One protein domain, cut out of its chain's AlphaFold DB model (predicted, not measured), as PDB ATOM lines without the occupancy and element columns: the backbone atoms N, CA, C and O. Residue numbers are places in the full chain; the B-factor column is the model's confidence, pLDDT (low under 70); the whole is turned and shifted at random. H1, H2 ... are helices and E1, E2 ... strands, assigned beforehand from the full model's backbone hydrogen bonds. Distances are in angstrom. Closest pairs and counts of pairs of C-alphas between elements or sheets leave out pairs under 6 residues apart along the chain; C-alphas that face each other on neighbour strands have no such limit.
ATOM      1  N   SER A   9      86.390 -50.252  -8.523       91.56
ATOM      2  CA  SER A   9      87.273 -49.648  -9.522       91.56
ATOM      3  C   SER A   9      86.487 -48.756 -10.486       91.56
ATOM      4  O   SER A   9      86.921 -47.648 -10.807       91.56
ATOM      5  N   ALA A  10      85.283 -49.184 -10.876       91.12
ATOM      6  CA  ALA A  10      84.370 -48.393 -11.689       91.12
ATOM      7  C   ALA A  10      83.764 -47.218 -10.907       91.12
ATOM      8  O   ALA A  10      83.581 -46.146 -11.483       91.12
ATOM      9  N   LEU A  11      83.481 -47.409  -9.614       92.31
ATOM     10  CA  LEU A  11      82.910 -46.383  -8.739       92.31
ATOM     11  C   LEU A  11      83.905 -45.259  -8.413       92.31
ATOM     12  O   LEU A  11      83.537 -44.088  -8.414       92.31
ATOM     13  N   MET A  12      85.163 -45.612  -8.136       93.12
ATOM     14  CA  MET A  12      86.194 -44.695  -7.622       93.12
ATOM     15  C   MET A  12      87.129 -44.150  -8.708       93.12
ATOM     16  O   MET A  12      88.077 -43.418  -8.402       93.12
ATOM     17  N   ARG A  13      86.911 -44.506  -9.981       93.69
ATOM     18  CA  ARG A  13      87.691 -43.965 -11.102       93.69
ATOM     19  C   ARG A  13      87.614 -42.440 -11.129       93.69
ATOM     20  O   ARG A  13      86.551 -41.853 -10.938       93.69
ATOM     21  N   VAL A  14      88.736 -41.799 -11.429       94.19
ATOM     22  CA  VAL A  14      88.836 -40.334 -11.436       94.19
ATOM     23  C   VAL A  14      89.042 -39.851 -12.863       94.19
ATOM     24  O   VAL A  14      89.859 -40.413 -13.595       94.19
ATOM     25  N   TRP A  15      88.302 -38.823 -13.281       93.75
ATOM     26  CA  TRP A  15      88.542 -38.183 -14.573       93.75
ATOM     27  C   TRP A  15      89.922 -37.526 -14.576       93.75
ATOM     28  O   TRP A  15      90.192 -36.652 -13.758       93.75
ATOM     29  N   ASN A  16      90.790 -37.938 -15.497       94.94
ATOM     30  CA  ASN A  16      92.140 -37.410 -15.597       94.94
ATOM     31  C   ASN A  16      92.261 -36.488 -16.822       94.94
ATOM     32  O   ASN A  16      92.363 -36.984 -17.952       94.94
ATOM     33  N   PRO A  17      92.305 -35.155 -16.631       93.31
ATOM     34  CA  PRO A  17      92.333 -34.204 -17.739       93.31
ATOM     35  C   PRO A  17      93.606 -34.318 -18.586       93.31
ATOM     36  O   PRO A  17      93.578 -33.986 -19.768       93.31
ATOM     37  N   LYS A  18      94.705 -34.852 -18.031       92.94
ATOM     38  CA  LYS A  18      95.955 -35.076 -18.775       92.94
ATOM     39  C   LYS A  18      95.793 -36.102 -19.897       92.94
ATOM     40  O   LYS A  18      96.469 -36.000 -20.915       92.94
ATOM     41  N   PHE A  19      94.938 -37.102 -19.694       92.81
ATOM     42  CA  PHE A  19      94.729 -38.196 -20.647       92.81
ATOM     43  C   PHE A  19      93.348 -38.165 -21.304       92.81
ATOM     44  O   PHE A  19      93.065 -39.036 -22.122       92.81
ATOM     45  N   GLY A  20      92.478 -37.221 -20.926       95.19
ATOM     46  CA  GLY A  20      91.105 -37.146 -21.430       95.19
ATOM     47  C   GLY A  20      90.310 -38.434 -21.191       95.19
ATOM     48  O   GLY A  20      89.519 -38.834 -22.040       95.19
ATOM     49  N   SER A  21      90.573 -39.132 -20.083       95.06
ATOM     50  CA  SER A  21      89.957 -40.425 -19.773       95.06
ATOM     51  C   SER A  21      89.864 -40.665 -18.267       95.06
ATOM     52  O   SER A  21      90.565 -40.037 -17.469       95.06
ATOM     53  N   TYR A  22      88.992 -41.591 -17.863       94.75
ATOM     54  CA  TYR A  22      88.940 -42.058 -16.481       94.75
ATOM     55  C   TYR A  22      90.154 -42.932 -16.165       94.75
ATOM     56  O   TYR A  22      90.450 -43.889 -16.878       94.75
ATOM     57  N   THR A  23      90.848 -42.595 -15.082       93.38
ATOM     58  CA  THR A  23      91.977 -43.359 -14.556       93.38
ATOM     59  C   THR A  23      91.527 -44.198 -13.365       93.38
ATOM     60  O   THR A  23      90.846 -43.705 -12.465       93.38
ATOM     61  N   TYR A  24      91.958 -45.454 -13.363       92.81
ATOM     62  CA  TYR A  24      91.783 -46.414 -12.277       92.81
ATOM     63  C   TYR A  24      93.133 -46.608 -11.592       92.81
ATOM     64  O   TYR A  24      94.171 -46.625 -12.259       92.81
ATOM     65  N   MET A  25      93.122 -46.777 -10.276       92.69
ATOM     66  CA  MET A  25      94.319 -47.080  -9.493       92.69
ATOM     67  C   MET A  25      94.123 -48.376  -8.701       92.69
ATOM     68  O   MET A  25      93.007 -48.869  -8.559       92.69
ATOM     69  N   ALA A  26      95.214 -48.948  -8.193       92.19
ATOM     70  CA  ALA A  26      95.145 -50.138  -7.347       92.19
ATOM     71  C   ALA A  26      94.422 -49.841  -6.018       92.19
ATOM     72  O   ALA A  26      94.477 -48.715  -5.524       92.19
ATOM     73  N   GLN A  27      93.813 -50.862  -5.406       93.56
ATOM     74  CA  GLN A  27      93.124 -50.734  -4.115       93.56
ATOM     75  C   GLN A  27      94.010 -50.084  -3.041       93.56
ATOM     76  O   GLN A  27      93.576 -49.149  -2.371       93.56
ATOM     77  N   ASP A  28      95.265 -50.521  -2.923       92.81
ATOM     78  CA  ASP A  28      96.204 -49.976  -1.935       92.81
ATOM     79  C   ASP A  28      96.523 -48.492  -2.174       92.81
ATOM     80  O   ASP A  28      96.758 -47.742  -1.226       92.81
ATOM     81  N   HIS A  29      96.471 -48.029  -3.429       94.44
ATOM     82  CA  HIS A  29      96.639 -46.609  -3.746       94.44
ATOM     83  C   HIS A  29      95.491 -45.794  -3.153       94.44
ATOM     84  O   HIS A  29      95.732 -44.819  -2.446       94.44
ATOM     85  N   TYR A  30      94.247 -46.241  -3.344       95.69
ATOM     86  CA  TYR A  30      93.091 -45.603  -2.711       95.69
ATOM     87  C   TYR A  30      93.148 -45.707  -1.184       95.69
ATOM     88  O   TYR A  30      92.926 -44.708  -0.506       95.69
ATOM     89  N   ALA A  31      93.496 -46.870  -0.627       94.94
ATOM     90  CA  ALA A  31      93.586 -47.068   0.820       94.94
ATOM     91  C   ALA A  31      94.607 -46.127   1.481       94.94
ATOM     92  O   ALA A  31      94.310 -45.535   2.522       94.94
ATOM     93  N   SER A  32      95.764 -45.916   0.851       95.25
ATOM     94  CA  SER A  32      96.783 -45.001   1.380       95.25
ATOM     95  C   SER A  32      96.320 -43.543   1.401       95.25
ATOM     96  O   SER A  32      96.632 -42.813   2.338       95.25
ATOM     97  N   ILE A  33      95.519 -43.124   0.419       95.88
ATOM     98  CA  ILE A  33      95.112 -41.721   0.257       95.88
ATOM     99  C   ILE A  33      93.820 -41.417   1.015       95.88
ATOM    100  O   ILE A  33      93.707 -40.372   1.651       95.88
ATOM    101  N   TRP A  34      92.830 -42.305   0.934       95.31
ATOM    102  CA  TRP A  34      91.494 -42.085   1.496       95.31
ATOM    103  C   TRP A  34      91.402 -42.525   2.954       95.31
ATOM    104  O   TRP A  34      90.670 -41.913   3.726       95.31
ATOM    105  N   LEU A  35      92.138 -43.575   3.333       95.62
ATOM    106  CA  LEU A  35      92.092 -44.155   4.677       95.62
ATOM    107  C   LEU A  35      93.380 -43.923   5.477       95.62
ATOM    108  O   LEU A  35      93.410 -44.253   6.660       95.62
ATOM    109  N   GLY A  36      94.447 -43.417   4.846       95.00
ATOM    110  CA  GLY A  36      95.767 -43.305   5.474       95.00
ATOM    111  C   GLY A  36      96.421 -44.659   5.774       95.00
ATOM    112  O   GLY A  36      97.296 -44.734   6.632       95.00
ATOM    113  N   VAL A  37      95.976 -45.740   5.121       93.38
ATOM    114  CA  VAL A  37      96.478 -47.098   5.369       93.38
ATOM    115  C   VAL A  37      97.581 -47.430   4.374       93.38
ATOM    116  O   VAL A  37      97.330 -47.547   3.176       93.38
ATOM    117  N   THR A  38      98.792 -47.642   4.878       88.56
ATOM    118  CA  THR A  38      99.932 -48.106   4.081       88.56
ATOM    119  C   THR A  38     100.194 -49.572   4.384       88.56
ATOM    120  O   THR A  38     100.326 -49.942   5.548       88.56
ATOM    121  N   ARG A  39     100.288 -50.397   3.340       84.12
ATOM    122  CA  ARG A  39     100.629 -51.819   3.441       84.12
ATOM    123  C   ARG A  39     102.045 -52.079   2.966       84.12
ATOM    124  O   ARG A  39     102.524 -51.443   2.022       84.12
ATOM    125  N   SER A  40     102.702 -53.020   3.628       81.69
ATOM    126  CA  SER A  40     103.963 -53.587   3.168       81.69
ATOM    127  C   SER A  40     103.716 -54.632   2.073       81.69
ATOM    128  O   SER A  40     102.590 -55.076   1.859       81.69
ATOM    129  N   GLU A  41     104.770 -55.050   1.367       74.75
ATOM    130  CA  GLU A  41     104.646 -56.151   0.397       74.75
ATOM    131  C   GLU A  41     104.313 -57.486   1.060       74.75
ATOM    132  O   GLU A  41     103.621 -58.293   0.456       74.75
ATOM    133  N   SER A  42     104.736 -57.700   2.307       72.69
ATOM    134  CA  SER A  42     104.357 -58.888   3.076       72.69
ATOM    135  C   SER A  42     102.880 -58.913   3.457       72.69
ATOM    136  O   SER A  42     102.352 -59.987   3.717       72.69
ATOM    137  N   ASP A  43     102.212 -57.755   3.468       71.12
ATOM    138  CA  ASP A  43     100.768 -57.680   3.699       71.12
ATOM    139  C   ASP A  43      99.976 -57.894   2.404       71.12
ATOM    140  O   ASP A  43      98.751 -58.010   2.460       71.12
ATOM    141  N   ALA A  44     100.631 -57.879   1.239       65.62
ATOM    142  CA  ALA A  44      99.964 -58.034  -0.044       65.62
ATOM    143  C   ALA A  44      99.429 -59.469  -0.197       65.62
ATOM    144  O   ALA A  44     100.102 -60.432   0.160       65.62
ATOM    145  N   HIS A  45      98.234 -59.598  -0.781       69.62
ATOM    146  CA  HIS A  45      97.563 -60.868  -1.107       69.62
ATOM    147  C   HIS A  45      96.879 -61.623   0.047       69.62
ATOM    148  O   HIS A  45      96.449 -62.761  -0.147       69.62
ATOM    149  N   ASP A  46      96.690 -61.002   1.215       87.75
ATOM    150  CA  ASP A  46      95.695 -61.481   2.183       87.75
ATOM    151  C   ASP A  46      94.283 -61.079   1.724       87.75
ATOM    152  O   ASP A  46      93.881 -59.919   1.823       87.75
ATOM    153  N   ALA A  47      93.516 -62.064   1.249       91.25
ATOM    154  CA  ALA A  47      92.158 -61.862   0.748       91.25
ATOM    155  C   ALA A  47      91.188 -61.307   1.808       91.25
ATOM    156  O   ALA A  47      90.270 -60.557   1.468       91.25
ATOM    157  N   VAL A  48      91.377 -61.651   3.086       93.25
ATOM    158  CA  VAL A  48      90.545 -61.129   4.180       93.25
ATOM    159  C   VAL A  48      90.864 -59.654   4.390       93.25
ATOM    160  O   VAL A  48      89.950 -58.826   4.431       93.25
ATOM    161  N   ALA A  49      92.151 -59.308   4.455       91.56
ATOM    162  CA  ALA A  49      92.584 -57.920   4.568       91.56
ATOM    163  C   ALA A  49      92.139 -57.080   3.357       91.56
ATOM    164  O   ALA A  49      91.673 -55.948   3.523       91.56
ATOM    165  N   ASP A  50      92.214 -57.648   2.151       92.56
ATOM    166  CA  ASP A  50      91.766 -57.005   0.918       92.56
ATOM    167  C   ASP A  50      90.263 -56.713   0.960       92.56
ATOM    168  O   ASP A  50      89.862 -55.578   0.697       92.56
ATOM    169  N   ALA A  51      89.444 -57.688   1.367       94.25
ATOM    170  CA  ALA A  51      87.999 -57.511   1.495       94.25
ATOM    171  C   ALA A  51      87.640 -56.463   2.561       94.25
ATOM    172  O   ALA A  51      86.773 -55.612   2.338       94.25
ATOM    173  N   MET A  52      88.333 -56.468   3.704       95.00
ATOM    174  CA  MET A  52      88.152 -55.448   4.741       95.00
ATOM    175  C   MET A  52      88.461 -54.046   4.211       95.00
ATOM    176  O   MET A  52      87.730 -53.097   4.508       95.00
ATOM    177  N   LEU A  53      89.516 -53.897   3.407       94.94
ATOM    178  CA  LEU A  53      89.848 -52.622   2.777       94.94
ATOM    179  C   LEU A  53      88.816 -52.198   1.740       94.94
ATOM    180  O   LEU A  53      88.427 -51.030   1.758       94.94
ATOM    181  N   SER A  54      88.319 -53.115   0.906       95.56
ATOM    182  CA  SER A  54      87.231 -52.815  -0.032       95.56
ATOM    183  C   SER A  54      86.002 -52.276   0.710       95.56
ATOM    184  O   SER A  54      85.465 -51.230   0.345       95.56
ATOM    185  N   MET A  55      85.603 -52.922   1.810       97.44
ATOM    186  CA  MET A  55      84.454 -52.484   2.612       97.44
ATOM    187  C   MET A  55      84.683 -51.124   3.277       97.44
ATOM    188  O   MET A  55      83.783 -50.285   3.289       97.44
ATOM    189  N   ARG A  56      85.889 -50.870   3.799       97.56
ATOM    190  CA  ARG A  56      86.241 -49.566   4.386       97.56
ATOM    191  C   ARG A  56      86.231 -48.457   3.340       97.56
ATOM    192  O   ARG A  56      85.644 -47.411   3.589       97.56
ATOM    193  N   LEU A  57      86.824 -48.696   2.172       97.00
ATOM    194  CA  LEU A  57      86.812 -47.752   1.055       97.00
ATOM    195  C   LEU A  57      85.384 -47.449   0.598       97.00
ATOM    196  O   LEU A  57      85.031 -46.283   0.422       97.00
ATOM    197  N   PHE A  58      84.551 -48.482   0.457       97.00
ATOM    198  CA  PHE A  58      83.146 -48.310   0.105       97.00
ATOM    199  C   PHE A  58      82.392 -47.493   1.158       97.00
ATOM    200  O   PHE A  58      81.706 -46.533   0.815       97.00
ATOM    201  N   SER A  59      82.578 -47.800   2.444       97.44
ATOM    202  CA  SER A  59      81.976 -47.030   3.536       97.44
ATOM    203  C   SER A  59      82.412 -45.564   3.520       97.44
ATOM    204  O   SER A  59      81.584 -44.685   3.750       97.44
ATOM    205  N   THR A  60      83.690 -45.287   3.243       96.81
ATOM    206  CA  THR A  60      84.199 -43.916   3.105       96.81
ATOM    207  C   THR A  60      83.536 -43.197   1.940       96.81
ATOM    208  O   THR A  60      83.111 -42.060   2.112       96.81
ATOM    209  N   TYR A  61      83.388 -43.856   0.787       95.94
ATOM    210  CA  TYR A  61      82.673 -43.291  -0.355       95.94
ATOM    211  C   TYR A  61      81.216 -42.962  -0.007       95.94
ATOM    212  O   TYR A  61      80.781 -41.834  -0.219       95.94
ATOM    213  N   ILE A  62      80.477 -43.904   0.586       96.56
ATOM    214  CA  ILE A  62      79.067 -43.709   0.955       96.56
ATOM    215  C   ILE A  62      78.882 -42.517   1.904       96.56
ATOM    216  O   ILE A  62      77.905 -41.782   1.775       96.56
ATOM    217  N   ALA A  63      79.830 -42.285   2.816       97.00
ATOM    218  CA  ALA A  63      79.779 -41.153   3.740       97.00
ATOM    219  C   ALA A  63      79.909 -39.784   3.046       97.00
ATOM    220  O   ALA A  63      79.424 -38.788   3.579       97.00
ATOM    221  N   VAL A  64      80.549 -39.726   1.873       95.12
ATOM    222  CA  VAL A  64      80.844 -38.468   1.163       95.12
ATOM    223  C   VAL A  64      80.143 -38.342  -0.188       95.12
ATOM    224  O   VAL A  64      80.171 -37.269  -0.774       95.12
ATOM    225  N   GLN A  65      79.493 -39.395  -0.697       95.25
ATOM    226  CA  GLN A  65      78.944 -39.449  -2.062       95.25
ATOM    227  C   GLN A  65      77.927 -38.340  -2.381       95.25
ATOM    228  O   GLN A  65      77.707 -38.018  -3.546       95.25
ATOM    229  N   HIS A  66      77.295 -37.766  -1.355       96.56
ATOM    230  CA  HIS A  66      76.326 -36.678  -1.496       96.56
ATOM    231  C   HIS A  66      76.983 -35.290  -1.589       96.56
ATOM    232  O   HIS A  66      76.308 -34.323  -1.935       96.56
ATOM    233  N   ASP A  67      78.286 -35.190  -1.318       97.00
ATOM    234  CA  ASP A  67      79.092 -33.981  -1.465       97.00
ATOM    235  C   ASP A  67      80.020 -34.126  -2.681       97.00
ATOM    236  O   ASP A  67      81.110 -34.705  -2.626       97.00
ATOM    237  N   ALA A  68      79.576 -33.572  -3.810       94.00
ATOM    238  CA  ALA A  68      80.323 -33.620  -5.063       94.00
ATOM    239  C   ALA A  68      81.706 -32.952  -4.956       94.00
ATOM    240  O   ALA A  68      82.656 -33.403  -5.599       94.00
ATOM    241  N   SER A  69      81.842 -31.902  -4.139       96.00
ATOM    242  CA  SER A  69      83.117 -31.213  -3.937       96.00
ATOM    243  C   SER A  69      84.091 -32.074  -3.136       96.00
ATOM    244  O   SER A  69      85.271 -32.140  -3.491       96.00
ATOM    245  N   ALA A  70      83.610 -32.785  -2.114       95.44
ATOM    246  CA  ALA A  70      84.423 -33.737  -1.361       95.44
ATOM    247  C   ALA A  70      84.892 -34.904  -2.242       95.44
ATOM    248  O   ALA A  70      86.089 -35.205  -2.264       95.44
ATOM    249  N   VAL A  71      83.988 -35.510  -3.021       94.19
ATOM    250  CA  VAL A  71      84.334 -36.597  -3.956       94.19
ATOM    251  C   VAL A  71      85.374 -36.127  -4.974       94.19
ATOM    252  O   VAL A  71      86.375 -36.812  -5.197       94.19
ATOM    253  N   TYR A  72      85.187 -34.932  -5.541       94.06
ATOM    254  CA  TYR A  72      86.146 -34.341  -6.471       94.06
ATOM    255  C   TYR A  72      87.518 -34.131  -5.818       94.06
ATOM    256  O   TYR A  72      88.532 -34.579  -6.349       94.06
ATOM    257  N   ALA A  73      87.565 -33.528  -4.627       94.88
ATOM    258  CA  ALA A  73      88.813 -33.285  -3.906       94.88
ATOM    259  C   ALA A  73      89.551 -34.586  -3.539       94.88
ATOM    260  O   ALA A  73      90.782 -34.639  -3.568       94.88
ATOM    261  N   MET A  74      88.817 -35.651  -3.202       94.81
ATOM    262  CA  MET A  74      89.397 -36.977  -2.968       94.81
ATOM    263  C   MET A  74      89.980 -37.583  -4.249       94.81
ATOM    264  O   MET A  74      91.055 -38.188  -4.198       94.81
ATOM    265  N   GLY A  75      89.315 -37.391  -5.391       95.56
ATOM    266  CA  GLY A  75      89.823 -37.797  -6.701       95.56
ATOM    267  C   GLY A  75      91.094 -37.042  -7.105       95.56
ATOM    268  O   GLY A  75      92.075 -37.659  -7.520       95.56
ATOM    269  N   GLU A  76      91.132 -35.726  -6.898       95.81
ATOM    270  CA  GLU A  76      92.316 -34.905  -7.179       95.81
ATOM    271  C   GLU A  76      93.533 -35.360  -6.364       95.81
ATOM    272  O   GLU A  76      94.631 -35.501  -6.903       95.81
ATOM    273  N   LYS A  77      93.343 -35.690  -5.078       96.38
ATOM    274  CA  LYS A  77      94.415 -36.261  -4.240       96.38
ATOM    275  C   LYS A  77      94.932 -37.593  -4.788       96.38
ATOM    276  O   LYS A  77      96.139 -37.847  -4.738       96.38
ATOM    277  N   VAL A  78      94.040 -38.426  -5.329       96.19
ATOM    278  CA  VAL A  78      94.397 -39.703  -5.971       96.19
ATOM    279  C   VAL A  78      95.273 -39.487  -7.199       96.19
ATOM    280  O   VAL A  78      96.266 -40.200  -7.355       96.19
ATOM    281  N   LEU A  79      94.943 -38.504  -8.039       96.00
ATOM    282  CA  LEU A  79      95.716 -38.175  -9.240       96.00
ATOM    283  C   LEU A  79      97.045 -37.480  -8.925       96.00
ATOM    284  O   LEU A  79      98.041 -37.731  -9.605       96.00
ATOM    285  N   ALA A  80      97.069 -36.621  -7.904       95.62
ATOM    286  CA  ALA A  80      98.264 -35.888  -7.492       95.62
ATOM    287  C   ALA A  80      99.329 -36.795  -6.853       95.62
ATOM    288  O   ALA A  80     100.523 -36.493  -6.902       95.62
ATOM    289  N   THR A  81      98.913 -37.918  -6.265       94.81
ATOM    290  CA  THR A  81      99.821 -38.856  -5.601       94.81
ATOM    291  C   THR A  81     100.377 -39.863  -6.602       94.81
ATOM    292  O   THR A  81      99.632 -40.550  -7.300       94.81
ATOM    293  N   LYS A  82     101.705 -40.001  -6.654       91.69
ATOM    294  CA  LYS A  82     102.363 -40.972  -7.534       91.69
ATOM    295  C   LYS A  82     102.074 -42.406  -7.056       91.69
ATOM    296  O   LYS A  82     102.449 -42.733  -5.931       91.69
ATOM    297  N   PRO A  83     101.499 -43.284  -7.900       89.56
ATOM    298  CA  PRO A  83     101.288 -44.678  -7.529       89.56
ATOM    299  C   PRO A  83     102.605 -45.424  -7.324       89.56
ATOM    300  O   PRO A  83     103.596 -45.162  -8.022       89.56
TER     301      PRO A  83
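What this domain is: This is residues 9 to 83 of the 113 residues of the protein "Hypothetical protein" of Haptolina brevifila (UniProt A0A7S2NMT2). Two helices, the long H3 and the shorter H4, make a V with its corner at residues 65 to 67, and H2 sits between the arms, touching both. A small strand hairpin, E1 and E2, packs on H4 through E1, and the short H1 leads into it. The 75 printed residues hold four named helices and two named strands, in the order H1 E1 E2 H2 H3 H4; the sheet E1 - E2 is antiparallel and the class is mostly helix. The whole is compact, with a radius of gyration of the C-alphas of 12.6 A and spans of 34 by 26 by 19 A.

How they stand to each other: E1, residues 14 to 16, and E2, residues 21 to 23, form an antiparallel hairpin, with N 16 and O 21 2.9 A apart and N 23 and O 14 2.8 A apart, within hydrogen-bond range. The closest C-alphas of E1 and H4, residues 68 to 80, are those of Val 14 and Gly 75, 5.5 A apart. H2, residues 27 to 34, touches residues 74 to 78 of H4, closest at the C-alphas of Ile 33 and Val 78, 6.6 A, at a steep tilt of 62 degrees, opposite ways. H2 also touches residues 53 to 60 of H3, residues 47 to 64, closest at the C-alphas of Ala 31 and Leu 57, 6.8 A. H3 and H4 only just touch, only at the corner, with 3 pairs of C-alphas within 8 A, the closest those of Val 64 and Ala 70, 6.4 A. H1, residues 9 to 12, is near H3. Every O i to N i+4 pair is within hydrogen-bond range in H2, H3 and H4; H1 is too short for one, and its 1 O i to N i+3 pair is out of range.

Where its parts are: H3 is 26.0 A long, from C-alpha 47 at (92.158, -61.862, 0.748). H4 is 18.2 A long and ends at C-alpha 80, (98.264, -35.888, -7.492). H2 is 10.4 A long.

The domain as a whole: The C-alphas farthest apart, Ser 42 and His 66, are 36.1 A apart. The printed part has no cut. The link H2 to H3, residues 35 to 46, is long. Residues 44 to 45 have pLDDT under 70.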